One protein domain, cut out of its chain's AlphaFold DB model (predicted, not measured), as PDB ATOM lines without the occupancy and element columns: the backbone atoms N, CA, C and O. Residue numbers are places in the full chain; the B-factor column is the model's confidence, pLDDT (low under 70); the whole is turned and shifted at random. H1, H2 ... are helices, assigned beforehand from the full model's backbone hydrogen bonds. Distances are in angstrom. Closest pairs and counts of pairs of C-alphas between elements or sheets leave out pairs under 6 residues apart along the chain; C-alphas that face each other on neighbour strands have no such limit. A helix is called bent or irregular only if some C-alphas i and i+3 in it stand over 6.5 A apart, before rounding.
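What this domain is: This is residues 130 to 233 of the 252 residues of the protein "PMD domain-containing protein" of Triticum turgidum subsp. durum (UniProt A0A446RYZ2). The longest helix, H1, and H2 make a helical hairpin, with the shorter H3 folded back onto H1 and little H4 set crosswise on H1. A long unnamed stretch, residues 184 to 213, swings out past the turn between H1 and H2 and returns to H4; short H5 follows near H1. The printed part has 104 residues with five named helices, H1 to H5 in order, and no named strand: all helix. It is compact, with a radius of gyration of the C-alphas of 13.1 A, and elongated, spanning 38 by 25 by 21 A.

Where its parts are: Find C-alpha 130 at (18.284, 106.854, 80.636); from there H1 runs 28.3 A through residues 130 to 149. H2, residues 154 to 170, spans 24.9 A and H3, residues 174 to 183, 14.2 A. H4 holds residues 214 to 222; H5, residues 228 to 232, ends at C-alpha 232, (29.535, 94.493, 104.138).

How they stand to each other: Start at the hub, H1, which touches H2 in a hairpin at a shallow tilt of 25 degrees, closest at C-alphas 144 and 157, 4.0 A. With residues 138 to 145 alone it touches H3, C-alphas 145 and 181 being closest at 7.1 A. H1, H2 and H3 form an up and down bundle, each running against the one before. H2 and H3 only just touch, only at the corner, with 3 pairs of C-alphas within 8 A, the closest 168 and 174 at 5.9 A. H2 has a kink of 34 degrees near residue 164 and is irregular: C-alphas 163 and 166 are 7.3 A apart. With residues 134 to 138 alone H1 touches H4, about perpendicular at 84 degrees; closest are C-alphas 135 and 217, 7.1 A. H5 is close to H1 but not clearly touching: C-alphas 146 and 231 are closest, 6.1 A. Every O i to N i+4 pair is within hydrogen-bond range in H1, H3, H4 and H5; in H2, 11 of 13 are.

The domain as a whole: Look to Ser 200 and Ser 223 for the farthest C-alphas, 39.5 A apart. The printed part has no cut; the link from H3 to H4 is long, the other links tight. Mean pLDDT of the printed part is 79.5; 27 residues are under 70, among them 197 to 203 and 210 to 219.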
ATOM      1  N   LEU A 130      17.670 106.217  79.476       53.44
ATOM      2  CA  LEU A 130      18.284 106.854  80.636       53.44
ATOM      3  C   LEU A 130      18.165 106.040  81.936       53.44
ATOM      4  O   LEU A 130      19.118 106.004  82.704       53.44
ATOM      5  N   ALA A 131      17.060 105.323  82.178       61.97
ATOM      6  CA  ALA A 131      16.897 104.537  83.408       61.97
ATOM      7  C   ALA A 131      17.825 103.308  83.440       61.97
ATOM      8  O   ALA A 131      18.367 102.952  84.486       61.97
ATOM      9  N   ARG A 132      18.056 102.671  82.283       61.88
ATOM     10  CA  ARG A 132      18.974 101.523  82.160       61.88
ATOM     11  C   ARG A 132      20.433 101.948  82.229       61.88
ATOM     12  O   ARG A 132      21.233 101.236  82.831       61.88
ATOM     13  N   ILE A 133      20.762 103.085  81.617       68.56
ATOM     14  CA  ILE A 133      22.096 103.674  81.735       68.56
ATOM     15  C   ILE A 133      22.321 104.038  83.205       68.56
ATOM     16  O   ILE A 133      23.259 103.526  83.797       68.56
ATOM     17  N   GLY A 134      21.391 104.749  83.848       74.38
ATOM     18  CA  GLY A 134      21.480 105.079  85.276       74.38
ATOM     19  C   GLY A 134      21.687 103.860  86.167       74.38
ATOM     20  O   GLY A 134      22.589 103.852  87.000       74.38
ATOM     21  N   LEU A 135      20.942 102.780  85.927       77.62
ATOM     22  CA  LEU A 135      21.125 101.524  86.649       77.62
ATOM     23  C   LEU A 135      22.525 100.924  86.456       77.62
ATOM     24  O   LEU A 135      23.159 100.504  87.426       77.62
ATOM     25  N   ARG A 136      23.020 100.871  85.216       81.88
ATOM     26  CA  ARG A 136      24.366 100.367  84.912       81.88
ATOM     27  C   ARG A 136      25.436 101.201  85.609       81.88
ATOM     28  O   ARG A 136      26.333 100.636  86.231       81.88
ATOM     29  N   GLU A 137      25.331 102.519  85.528       87.31
ATOM     30  CA  GLU A 137      26.334 103.419  86.087       87.31
ATOM     31  C   GLU A 137      26.320 103.404  87.621       87.31
ATOM     32  O   GLU A 137      27.386 103.382  88.229       87.31
ATOM     33  N   ILE A 138      25.152 103.286  88.264       87.56
ATOM     34  CA  ILE A 138      25.058 103.093  89.723       87.56
ATOM     35  C   ILE A 138      25.660 101.753  90.157       87.56
ATOM     36  O   ILE A 138      26.341 101.689  91.182       87.56
ATOM     37  N   LYS A 139      25.490 100.679  89.371       86.50
ATOM     38  CA  LYS A 139      26.161  99.393  89.641       86.50
ATOM     39  C   LYS A 139      27.679  99.515  89.541       86.50
ATOM     40  O   LYS A 139      28.384  98.989  90.404       86.50
ATOM     41  N   ASN A 140      28.170 100.218  88.522       89.25
ATOM     42  CA  ASN A 140      29.597 100.488  88.361       89.25
ATOM     43  C   ASN A 140      30.128 101.342  89.514       89.25
ATOM     44  O   ASN A 140      31.174 101.011  90.062       89.25
ATOM     45  N   ALA A 141      29.388 102.363  89.948       91.56
ATOM     46  CA  ALA A 141      29.763 103.187  91.092       91.56
ATOM     47  C   ALA A 141      29.836 102.371  92.389       91.56
ATOM     48  O   ALA A 141      30.849 102.419  93.082       91.56
ATOM     49  N   ALA A 142      28.820 101.558  92.693       90.56
ATOM     50  CA  ALA A 142      28.826 100.692  93.872       90.56
ATOM     51  C   ALA A 142      30.021  99.723  93.861       90.56
ATOM     52  O   ALA A 142      30.705  99.559  94.874       90.56
ATOM     53  N   TRP A 143      30.304  99.105  92.709       90.88
ATOM     54  CA  TRP A 143      31.448  98.207  92.549       90.88
ATOM     55  C   TRP A 143      32.785  98.944  92.684       90.88
ATOM     56  O   TRP A 143      33.660  98.498  93.424       90.88
ATOM     57  N   GLY A 144      32.919 100.100  92.032       92.25
ATOM     58  CA  GLY A 144      34.097 100.958  92.104       92.25
ATOM     59  C   GLY A 144      34.392 101.415  93.530       92.25
ATOM     60  O   GLY A 144      35.534 101.318  93.969       92.25
ATOM     61  N   ILE A 145      33.364 101.803  94.291       92.75
ATOM     62  CA  ILE A 145      33.493 102.149  95.713       92.75
ATOM     63  C   ILE A 145      33.960 100.942  96.528       92.75
ATOM     64  O   ILE A 145      34.897 101.062  97.313       92.75
ATOM     65  N   LYS A 146      33.372  99.759  96.315       91.19
ATOM     66  CA  LYS A 146      33.793  98.548  97.030       91.19
ATOM     67  C   LYS A 146      35.253  98.190  96.743       91.19
ATOM     68  O   LYS A 146      35.986  97.834  97.660       91.19
ATOM     69  N   CYS A 147      35.701  98.335  95.498       90.06
ATOM     70  CA  CYS A 147      37.112  98.204  95.137       90.06
ATOM     71  C   CYS A 147      37.981  99.282  95.812       90.06
ATOM     72  O   CYS A 147      39.052  98.958  96.310       90.06
ATOM     73  N   ALA A 148      37.515 100.533  95.880       91.00
ATOM     74  CA  ALA A 148      38.242 101.660  96.475       91.00
ATOM     75  C   ALA A 148      38.437 101.553  97.998       91.00
ATOM     76  O   ALA A 148      39.400 102.101  98.527       91.00
ATOM     77  N   ILE A 149      37.564 100.828  98.701       90.00
ATOM     78  CA  ILE A 149      37.735 100.527 100.134       90.00
ATOM     79  C   ILE A 149      38.433  99.182 100.387       90.00
ATOM     80  O   ILE A 149      38.780  98.868 101.523       90.00
ATOM     81  N   THR A 150      38.645  98.372  99.345       87.62
ATOM     82  CA  THR A 150      39.313  97.070  99.459       87.62
ATOM     83  C   THR A 150      40.818  97.241  99.263       87.62
ATOM     84  O   THR A 150      41.266  97.773  98.247       87.62
ATOM     85  N   SER A 151      41.611  96.757 100.223       83.94
ATOM     86  CA  SER A 151      43.078  96.786 100.133       83.94
ATOM     87  C   SER A 151      43.581  96.098  98.855       83.94
ATOM     88  O   SER A 151      43.110  95.010  98.515       83.94
ATOM     89  N   GLY A 152      44.506  96.738  98.134       83.81
ATOM     90  CA  GLY A 152      45.070  96.240  96.875       83.81
ATOM     91  C   GLY A 152      44.179  96.453  95.645       83.81
ATOM     92  O   GLY A 152      44.583  96.130  94.532       83.81
ATOM     93  N   CYS A 153      42.965  96.991  95.807       87.12
ATOM     94  CA  CYS A 153      42.021  97.220  94.708       87.12
ATOM     95  C   CYS A 153      41.738  98.707  94.455       87.12
ATOM     96  O   CYS A 153      40.891  99.031  93.614       87.12
ATOM     97  N   LYS A 154      42.430  99.635  95.132       89.69
ATOM     98  CA  LYS A 154      42.041 101.053  95.093       89.69
ATOM     99  C   LYS A 154      42.223 101.694  93.722       89.69
ATOM    100  O   LYS A 154      41.340 102.420  93.264       89.69
ATOM    101  N   LYS A 155      43.308 101.351  93.016       88.75
ATOM    102  CA  LYS A 155      43.569 101.787  91.628       88.75
ATOM    103  C   LYS A 155      42.452 101.335  90.676       88.75
ATOM    104  O   LYS A 155      41.996 102.109  89.832       88.75
ATOM    105  N   ILE A 156      41.964 100.102  90.854       88.31
ATOM    106  CA  ILE A 156      40.847  99.530  90.086       88.31
ATOM    107  C   ILE A 156      39.555 100.291  90.402       88.31
ATOM    108  O   ILE A 156      38.869 100.740  89.486       88.31
ATOM    109  N   GLY A 157      39.258 100.500  91.688       89.81
ATOM    110  CA  GLY A 157      38.076 101.241  92.130       89.81
ATOM    111  C   GLY A 157      38.020 102.661  91.574       89.81
ATOM    112  O   GLY A 157      37.017 103.049  90.974       89.81
ATOM    113  N   LYS A 158      39.132 103.399  91.666       91.75
ATOM    114  CA  LYS A 158      39.271 104.750  91.102       91.75
ATOM    115  C   LYS A 158      39.055 104.771  89.585       91.75
ATOM    116  O   LYS A 158      38.366 105.649  89.074       91.75
ATOM    117  N   THR A 159      39.595 103.787  88.866       90.25
ATOM    118  CA  THR A 159      39.429 103.666  87.405       90.25
ATOM    119  C   THR A 159      37.970 103.435  87.014       90.25
ATOM    120  O   THR A 159      37.461 104.096  86.111       90.25
ATOM    121  N   ILE A 160      37.272 102.544  87.725       89.94
ATOM    122  CA  ILE A 160      35.846 102.279  87.493       89.94
ATOM    123  C   ILE A 160      35.022 103.545  87.751       89.94
ATOM    124  O   ILE A 160      34.203 103.913  86.910       89.94
ATOM    125  N   LEU A 161      35.275 104.250  88.858       93.44
ATOM    126  CA  LEU A 161      34.543 105.471  89.210       93.44
ATOM    127  C   LEU A 161      34.723 106.584  88.170       93.44
ATOM    128  O   LEU A 161      33.740 107.201  87.761       93.44
ATOM    129  N   ARG A 162      35.946 106.785  87.664       91.62
ATOM    130  CA  ARG A 162      36.207 107.724  86.556       91.62
ATOM    131  C   ARG A 162      35.434 107.368  85.287       91.62
ATOM    132  O   ARG A 162      34.998 108.263  84.575       91.62
ATOM    133  N   SER A 163      35.249 106.077  85.006       90.88
ATOM    134  CA  SER A 163      34.541 105.635  83.798       90.88
ATOM    135  C   SER A 163      33.031 105.904  83.831       90.88
ATOM    136  O   SER A 163      32.425 106.020  82.768       90.88
ATOM    137  N   CYS A 164      32.427 106.015  85.021       89.75
ATOM    138  CA  CYS A 164      30.979 106.192  85.167       89.75
ATOM    139  C   CYS A 164      30.546 107.584  85.648       89.75
ATOM    140  O   CYS A 164      29.380 107.933  85.482       89.75
ATOM    141  N   VAL A 165      31.443 108.399  86.220       89.81
ATOM    142  CA  VAL A 165      31.073 109.707  86.798       89.81
ATOM    143  C   VAL A 165      30.435 110.655  85.783       89.81
ATOM    144  O   VAL A 165      29.408 111.247  86.096       89.81
ATOM    145  N   GLY A 166      30.970 110.744  84.560       84.94
ATOM    146  CA  GLY A 166      30.405 111.599  83.507       84.94
ATOM    147  C   GLY A 166      28.959 111.228  83.180       84.94
ATOM    148  O   GLY A 166      28.071 112.069  83.226       84.94
ATOM    149  N   ASN A 167      28.697 109.933  82.995       83.38
ATOM    150  CA  ASN A 167      27.348 109.444  82.725       83.38
ATOM    151  C   ASN A 167      26.393 109.685  83.908       83.38
ATOM    152  O   ASN A 167      25.212 109.947  83.707       83.38
ATOM    153  N   LEU A 168      26.874 109.582  85.152       85.69
ATOM    154  CA  LEU A 168      26.061 109.868  86.340       85.69
ATOM    155  C   LEU A 168      25.709 111.356  86.444       85.69
ATOM    156  O   LEU A 168      24.589 111.673  86.840       85.69
ATOM    157  N   LEU A 169      26.627 112.249  86.061       81.56
ATOM    158  CA  LEU A 169      26.368 113.687  85.956       81.56
ATOM    159  C   LEU A 169      25.297 113.967  84.895       81.56
ATOM    160  O   LEU A 169      24.286 114.590  85.211       81.56
ATOM    161  N   ASP A 170      25.461 113.423  83.686       78.12
ATOM    162  CA  ASP A 170      24.518 113.603  82.570       78.12
ATOM    163  C   ASP A 170      23.100 113.097  82.894       78.12
ATOM    164  O   ASP A 170      22.105 113.562  82.336       78.12
ATOM    165  N   LEU A 171      22.994 112.138  83.818       78.81
ATOM    166  CA  LEU A 171      21.735 111.553  84.278       78.81
ATOM    167  C   LEU A 171      21.148 112.223  85.528       78.81
ATOM    168  O   LEU A 171      20.137 111.740  86.042       78.81
ATOM    169  N   ASN A 172      21.749 113.309  86.025       80.06
ATOM    170  CA  ASN A 172      21.379 113.970  87.284       80.06
ATOM    171  C   ASN A 172      21.427 113.035  88.511       80.06
ATOM    172  O   ASN A 172      20.658 113.187  89.460       80.06
ATOM    173  N   LEU A 173      22.334 112.055  88.507       83.56
ATOM    174  CA  LEU A 173      22.561 111.109  89.607       83.56
ATOM    175  C   LEU A 173      23.755 111.496  90.491       83.56
ATOM    176  O   LEU A 173      24.133 110.739  91.385       83.56
ATOM    177  N   GLU A 174      24.334 112.679  90.287       86.19
ATOM    178  CA  GLU A 174      25.425 113.208  91.112       86.19
ATOM    179  C   GLU A 174      25.114 113.206  92.619       86.19
ATOM    180  O   GLU A 174      25.924 112.652  93.370       86.19
ATOM    181  N   PRO A 175      23.950 113.706  93.097       85.88
ATOM    182  CA  PRO A 175      23.671 113.726  94.534       85.88
ATOM    183  C   PRO A 175      23.662 112.312  95.120       85.88
ATOM    184  O   PRO A 175      24.040 112.086  96.272       85.88
ATOM    185  N   ARG A 176      23.271 111.330  94.299       86.56
ATOM    186  CA  ARG A 176      23.277 109.929  94.694       86.56
ATOM    187  C   ARG A 176      24.692 109.366  94.768       86.56
ATOM    188  O   ARG A 176      25.011 108.698  95.748       86.56
ATOM    189  N   LEU A 177      25.548 109.657  93.790       90.12
ATOM    190  CA  LEU A 177      26.960 109.269  93.838       90.12
ATOM    191  C   LEU A 177      27.661 109.857  95.072       90.12
ATOM    192  O   LEU A 177      28.356 109.130  95.779       90.12
ATOM    193  N   GLN A 178      27.432 111.136  95.374       90.06
ATOM    194  CA  GLN A 178      27.988 111.793  96.562       90.06
ATOM    195  C   GLN A 178      27.509 111.134  97.864       90.06
ATOM    196  O   GLN A 178      28.313 110.888  98.767       90.06
ATOM    197  N   SER A 179      26.218 110.793  97.953       89.31
ATOM    198  CA  SER A 179      25.662 110.052  99.092       89.31
ATOM    199  C   SER A 179      26.346 108.691  99.262       89.31
ATOM    200  O   SER A 179      26.744 108.343 100.374       89.31
ATOM    201  N   MET A 180      26.572 107.967  98.161       90.56
ATOM    202  CA  MET A 180      27.259 106.673  98.173       90.56
ATOM    203  C   MET A 180      28.733 106.784  98.597       90.56
ATOM    204  O   MET A 180      29.213 105.958  99.374       90.56
ATOM    205  N   LEU A 181      29.458 107.802  98.121       91.94
ATOM    206  CA  LEU A 181      30.844 108.071  98.532       91.94
ATOM    207  C   LEU A 181      30.927 108.417 100.023       91.94
ATOM    208  O   LEU A 181      31.771 107.875 100.737       91.94
ATOM    209  N   THR A 182      29.999 109.249 100.504       90.56
ATOM    210  CA  THR A 182      29.892 109.633 101.919       90.56
ATOM    211  C   THR A 182      29.636 108.418 102.810       90.56
ATOM    212  O   THR A 182      30.309 108.242 103.826       90.56
ATOM    213  N   GLU A 183      28.705 107.544 102.417       88.81
ATOM    214  CA  GLU A 183      28.385 106.302 103.134       88.81
ATOM    215  C   GLU A 183      29.611 105.386 103.271       88.81
ATOM    216  O   GLU A 183      29.833 104.789 104.326       88.81
ATOM    217  N   ALA A 184      30.444 105.324 102.230       89.69
ATOM    218  CA  ALA A 184      31.683 104.551 102.211       89.69
ATOM    219  C   ALA A 184      32.892 105.277 102.829       89.69
ATOM    220  O   ALA A 184      33.994 104.725 102.821       89.69
ATOM    221  N   ARG A 185      32.703 106.489 103.372       91.00
ATOM    222  CA  ARG A 185      33.763 107.343 103.940       91.00
ATOM    223  C   ARG A 185      34.895 107.642 102.949       91.00
ATOM    224  O   ARG A 185      36.059 107.733 103.340       91.00
ATOM    225  N   LEU A 186      34.556 107.788 101.671       91.81
ATOM    226  CA  LEU A 186      35.482 108.197 100.618       91.81
ATOM    227  C   LEU A 186      35.367 109.705 100.339       91.81
ATOM    228  O   LEU A 186      34.308 110.292 100.572       91.81
ATOM    229  N   PRO A 187      36.431 110.338  99.811       93.00
ATOM    230  CA  PRO A 187      36.355 111.702  99.300       93.00
ATOM    231  C   PRO A 187      35.252 111.858  98.245       93.00
ATOM    232  O   PRO A 187      35.043 110.969  97.419       93.00
ATOM    233  N   LEU A 188      34.570 113.007  98.252       91.31
ATOM    234  CA  LEU A 188      33.540 113.329  97.253       91.31
ATOM    235  C   LEU A 188      34.138 113.497  95.853       91.31
ATOM    236  O   LEU A 188      33.510 113.154  94.854       91.31
ATOM    237  N   ASN A 189      35.365 114.005  95.787       90.88
ATOM    238  CA  ASN A 189      36.122 114.083  94.556       90.88
ATOM    239  C   ASN A 189      36.873 112.763  94.330       90.88
ATOM    240  O   ASN A 189      37.724 112.366  95.126       90.88
ATOM    241  N   ILE A 190      36.575 112.096  93.213       90.19
ATOM    242  CA  ILE A 190      37.176 110.807  92.840       90.19
ATOM    243  C   ILE A 190      38.702 110.921  92.719       90.19
ATOM    244  O   ILE A 190      39.418 109.958  93.001       90.19
ATOM    245  N   GLU A 191      39.216 112.091  92.333       88.75
ATOM    246  CA  GLU A 191      40.653 112.333  92.186       88.75
ATOM    247  C   GLU A 191      41.411 112.280  93.514       88.75
ATOM    248  O   GLU A 191      42.574 111.871  93.527       88.75
ATOM    249  N   ASP A 192      40.730 112.547  94.624       90.94
ATOM    250  CA  ASP A 192      41.312 112.528  95.965       90.94
ATOM    251  C   ASP A 192      41.310 111.118  96.581       90.94
ATOM    252  O   ASP A 192      41.877 110.897  97.652       90.94
ATOM    253  N   ILE A 193      40.708 110.124  95.907       87.69
ATOM    254  CA  ILE A 193      40.759 108.727  96.350       87.69
ATOM    255  C   ILE A 193      42.214 108.228  96.249       87.69
ATOM    256  O   ILE A 193      42.797 108.267  95.150       87.69
ATOM    257  N   PRO A 194      42.804 107.728  97.355       82.62
ATOM    258  CA  PRO A 194      44.174 107.232  97.364       82.62
ATOM    259  C   PRO A 194      44.299 106.007  96.456       82.62
ATOM    260  O   PRO A 194      43.519 105.062  96.561       82.62
ATOM    261  N   SER A 195      45.286 106.018  95.561       79.94
ATOM    262  CA  SER A 195      45.668 104.830  94.795       79.94
ATOM    263  C   SER A 195      46.706 104.054  95.591       79.94
ATOM    264  O   SER A 195      47.585 104.660  96.197       79.94
ATOM    265  N   ASP A 196      46.631 102.729  95.565       77.94
ATOM    266  CA  ASP A 196      47.750 101.915  96.034       77.94
ATOM    267  C   ASP A 196      48.937 102.113  95.062       77.94
ATOM    268  O   ASP A 196      48.719 102.283  93.851       77.94
ATOM    269  N   GLU A 197      50.170 102.153  95.584       66.19
ATOM    270  CA  GLU A 197      51.390 102.107  94.765       66.19
ATOM    271  C   GLU A 197      51.496 100.748  94.062       66.19
ATOM    272  O   GLU A 197      50.852  99.787  94.484       66.19
ATOM    273  N   GLU A 198      52.245 100.668  92.957       59.44
ATOM    274  CA  GLU A 198      52.368  99.465  92.121       59.44
ATOM    275  C   GLU A 198      53.033  98.300  92.867       59.44
ATOM    276  O   GLU A 198      54.189  97.963  92.640       59.44
ATOM    277  N   VAL A 199      52.294  97.653  93.762       52.00
ATOM    278  CA  VAL A 199      52.683  96.382  94.352       52.00
ATOM    279  C   VAL A 199      52.030  95.298  93.512       52.00
ATOM    280  O   VAL A 199      50.813  95.108  93.512       52.00
ATOM    281  N   SER A 200      52.874  94.652  92.715       50.78
ATOM    282  CA  SER A 200      52.557  93.512  91.872       50.78
ATOM    283  C   SER A 200      52.212  92.295  92.728       50.78
ATOM    284  O   SER A 200      53.040  91.415  92.914       50.78
ATOM    285  N   ASP A 201      50.983  92.224  93.212       52.41
ATOM    286  CA  ASP A 201      50.375  90.970  93.636       52.41
ATOM    287  C   ASP A 201      48.967  90.933  93.059       52.41
ATOM    288  O   ASP A 201      48.279  91.951  93.000       52.41
ATOM    289  N   ILE A 202      48.559  89.773  92.546       59.53
ATOM    290  CA  ILE A 202      47.323  89.570  91.780       59.53
ATOM    291  C   ILE A 202      46.114  89.883  92.679       59.53
ATOM    292  O   ILE A 202      45.540  88.997  93.317       59.53
ATOM    293  N   ALA A 203      45.738  91.159  92.764       61.62
ATOM    294  CA  ALA A 203      44.608  91.616  93.546       61.62
ATOM    295  C   ALA A 203      43.341  90.983  92.972       61.62
ATOM    296  O   ALA A 203      43.044  91.112  91.783       61.62
ATOM    297  N   LYS A 204      42.595  90.265  93.813       77.38
ATOM    298  CA  LYS A 204      41.296  89.703  93.440       77.38
ATOM    299  C   LYS A 204      40.231  90.762  93.723       77.38
ATOM    300  O   LYS A 204      39.889  90.941  94.894       77.38
ATOM    301  N   PRO A 205      39.710  91.471  92.703       79.38
ATOM    302  CA  PRO A 205      38.699  92.483  92.943       79.38
ATOM    303  C   PRO A 205      37.435  91.836  93.526       79.38
ATOM    304  O   PRO A 205      37.077  90.714  93.139       79.38
ATOM    305  N   PRO A 206      36.729  92.526  94.438       83.12
ATOM    306  CA  PRO A 206      35.431  92.070  94.910       83.12
ATOM    307  C   PRO A 206      34.483  91.887  93.723       83.12
ATOM    308  O   PRO A 206      34.561  92.609  92.730       83.12
ATOM    309  N   SER A 207      33.565  90.924  93.809       81.88
ATOM    310  CA  SER A 207      32.578  90.735  92.744       81.88
ATOM    311  C   SER A 207      31.645  91.949  92.639       81.88
ATOM    312  O   SER A 207      31.234  92.482  93.680       81.88
ATOM    313  N   PRO A 208      31.249  92.362  91.422       81.75
ATOM    314  CA  PRO A 208      30.224  93.386  91.240       81.75
ATOM    315  C   PRO A 208      28.892  92.949  91.879       81.75
ATOM    316  O   PRO A 208      28.697  91.752  92.126       81.75
ATOM    317  N   PRO A 209      27.964  93.886  92.157       78.00
ATOM    318  CA  PRO A 209      26.654  93.557  92.713       78.00
ATOM    319  C   PRO A 209      25.944  92.490  91.866       78.00
ATOM    320  O   PRO A 209      25.611  92.726  90.700       78.00
ATOM    321  N   LYS A 210      25.759  91.302  92.462       67.94
ATOM    322  CA  LYS A 210      25.132  90.131  91.824       67.94
ATOM    323  C   LYS A 210      23.616  90.188  91.844       67.94
ATOM    324  O   LYS A 210      22.981  89.501  91.053       67.94
ATOM    325  N   GLU A 211      23.041  90.953  92.768       61.28
ATOM    326  CA  GLU A 211      21.600  91.115  92.814       61.28
ATOM    327  C   GLU A 211      21.153  91.707  91.470       61.28
ATOM    328  O   GLU A 211      21.659  92.729  91.010       61.28
ATOM    329  N   SER A 212      20.257  90.997  90.790       52.41
ATOM    330  CA  SER A 212      19.537  91.496  89.612       52.41
ATOM    331  C   SER A 212      18.158  92.027  90.011       52.41
ATOM    332  O   SER A 212      17.305  92.237  89.149       52.41
ATOM    333  N   ASN A 213      17.882  92.164  91.318       56.88
ATOM    334  CA  ASN A 213      16.583  92.622  91.788       56.88
ATOM    335  C   ASN A 213      16.440  94.126  91.555       56.88
ATOM    336  O   ASN A 213      17.017  94.917  92.295       56.88
ATOM    337  N   SER A 214      15.647  94.498  90.548       56.75
ATOM    338  CA  SER A 214      15.309  95.885  90.229       56.75
ATOM    339  C   SER A 214      14.871  96.682  91.450       56.75
ATOM    340  O   SER A 214      15.190  97.859  91.520       56.75
ATOM    341  N   ASP A 215      14.208  96.056  92.422       61.16
ATOM    342  CA  ASP A 215      13.661  96.754  93.587       61.16
ATOM    343  C   ASP A 215      14.766  97.275  94.511       61.16
ATOM    344  O   ASP A 215      14.719  98.426  94.939       61.16
ATOM    345  N   VAL A 216      15.822  96.483  94.725       62.78
ATOM    346  CA  VAL A 216      16.982  96.886  95.536       62.78
ATOM    347  C   VAL A 216      17.738  98.033  94.863       62.78
ATOM    348  O   VAL A 216      18.140  98.989  95.519       62.78
ATOM    349  N   PHE A 217      17.882  98.003  93.537       65.44
ATOM    350  CA  PHE A 217      18.549  99.099  92.828       65.44
ATOM    351  C   PHE A 217      17.655 100.317  92.617       65.44
ATOM    352  O   PHE A 217      18.169 101.427  92.564       65.44
ATOM    353  N   ASN A 218      16.337 100.146  92.542       66.88
ATOM    354  CA  ASN A 218      15.401 101.261  92.596       66.88
ATOM    355  C   ASN A 218      15.521 101.967  93.948       66.88
ATOM    356  O   ASN A 218      15.546 103.195  93.978       66.88
ATOM    357  N   GLU A 219      15.696 101.233  95.053       68.56
ATOM    358  CA  GLU A 219      16.068 101.856  96.325       68.56
ATOM    359  C   GLU A 219      17.414 102.588  96.212       68.56
ATOM    360  O   GLU A 219      17.535 103.709  96.701       68.56
ATOM    361  N   TRP A 220      18.412 102.032  95.523       74.69
ATOM    362  CA  TRP A 220      19.703 102.712  95.355       74.69
ATOM    363  C   TRP A 220      19.660 103.921  94.420       74.69
ATOM    364  O   TRP A 220      20.543 104.761  94.494       74.69
ATOM    365  N   ILE A 221      18.694 104.027  93.518       70.56
ATOM    366  CA  ILE A 221      18.583 105.176  92.610       70.56
ATOM    367  C   ILE A 221      17.680 106.245  93.228       70.56
ATOM    368  O   ILE A 221      18.008 107.427  93.183       70.56
ATOM    369  N   TYR A 222      16.553 105.831  93.807       69.38
ATOM    370  CA  TYR A 222      15.449 106.726  94.157       69.38
ATOM    371  C   TYR A 222      15.229 106.902  95.660       69.38
ATOM    372  O   TYR A 222      14.549 107.847  96.055       69.38
ATOM    373  N   SER A 223      15.761 106.021  96.512       64.94
ATOM    374  CA  SER A 223      15.636 106.181  97.966       64.94
ATOM    375  C   SER A 223      16.862 106.877  98.559       64.94
ATOM    376  O   SER A 223      17.925 106.915  97.949       64.94
ATOM    377  N   GLY A 224      16.744 107.394  99.783       58.97
ATOM    378  CA  GLY A 224      17.900 107.827 100.581       58.97
ATOM    379  C   GLY A 224      18.645 106.670 101.259       58.97
ATOM    380  O   GLY A 224      19.608 106.905 101.983       58.97
ATOM    381  N   LYS A 225      18.197 105.418 101.075       65.62
ATOM    382  CA  LYS A 225      18.835 104.247 101.680       65.62
ATOM    383  C   LYS A 225      20.107 103.887 100.924       65.62
ATOM    384  O   LYS A 225      20.155 103.923  99.692       65.62
ATOM    385  N   GLY A 226      21.125 103.538 101.693       64.31
ATOM    386  CA  GLY A 226      22.450 103.200 101.206       64.31
ATOM    387  C   GLY A 226      22.591 101.789 100.636       64.31
ATOM    388  O   GLY A 226      21.659 100.989 100.651       64.31
ATOM    389  N   PHE A 227      23.790 101.472 100.159       77.75
ATOM    390  CA  PHE A 227      24.178 100.155  99.634       77.75
ATOM    391  C   PHE A 227      25.044  99.362 100.633       77.75
ATOM    392  O   PHE A 227      25.727  98.403 100.263       77.75
ATOM    393  N   THR A 228      24.987  99.742 101.916       75.19
ATOM    394  CA  THR A 228      25.645  99.106 103.072       75.19
ATOM    395  C   THR A 228      25.693  97.580 103.026       75.19
ATOM    396  O   THR A 228      26.750  97.005 103.280       75.19
ATOM    397  N   THR A 229      24.590  96.902 102.693       74.75
ATOM    398  CA  THR A 229      24.542  95.433 102.605       74.75
ATOM    399  C   THR A 229      25.565  94.897 101.604       74.75
ATOM    400  O   THR A 229      26.278  93.940 101.897       74.75
ATOM    401  N   TYR A 230      25.705  95.549 100.445       81.94
ATOM    402  CA  TYR A 230      26.710  95.178  99.450       81.94
ATOM    403  C   TYR A 230      28.129  95.512  99.915       81.94
ATOM    404  O   TYR A 230      29.036  94.718  99.660       81.94
ATOM    405  N   LEU A 231      28.336  96.636 100.611       80.44
ATOM    406  CA  LEU A 231      29.644  96.984 101.180       80.44
ATOM    407  C   LEU A 231      30.126  95.921 102.176       80.44
ATOM    408  O   LEU A 231      31.250  95.444 102.052       80.44
ATOM    409  N   LYS A 232      29.244  95.482 103.082       76.75
ATOM    410  CA  LYS A 232      29.535  94.493 104.138       76.75
ATOM    411  C   LYS A 232      29.594  93.044 103.643       76.75
ATOM    412  O   LYS A 232      30.116  92.164 104.328       76.75
ATOM    413  N   ALA A 233      29.063  92.762 102.451       64.06
ATOM    414  CA  ALA A 233      29.078  91.423 101.872       64.06
ATOM    415  C   ALA A 233      30.525  90.962 101.594       64.06
ATOM    416  O   ALA A 233      31.127  91.352 100.592       64.06
TER     417      ALA A 233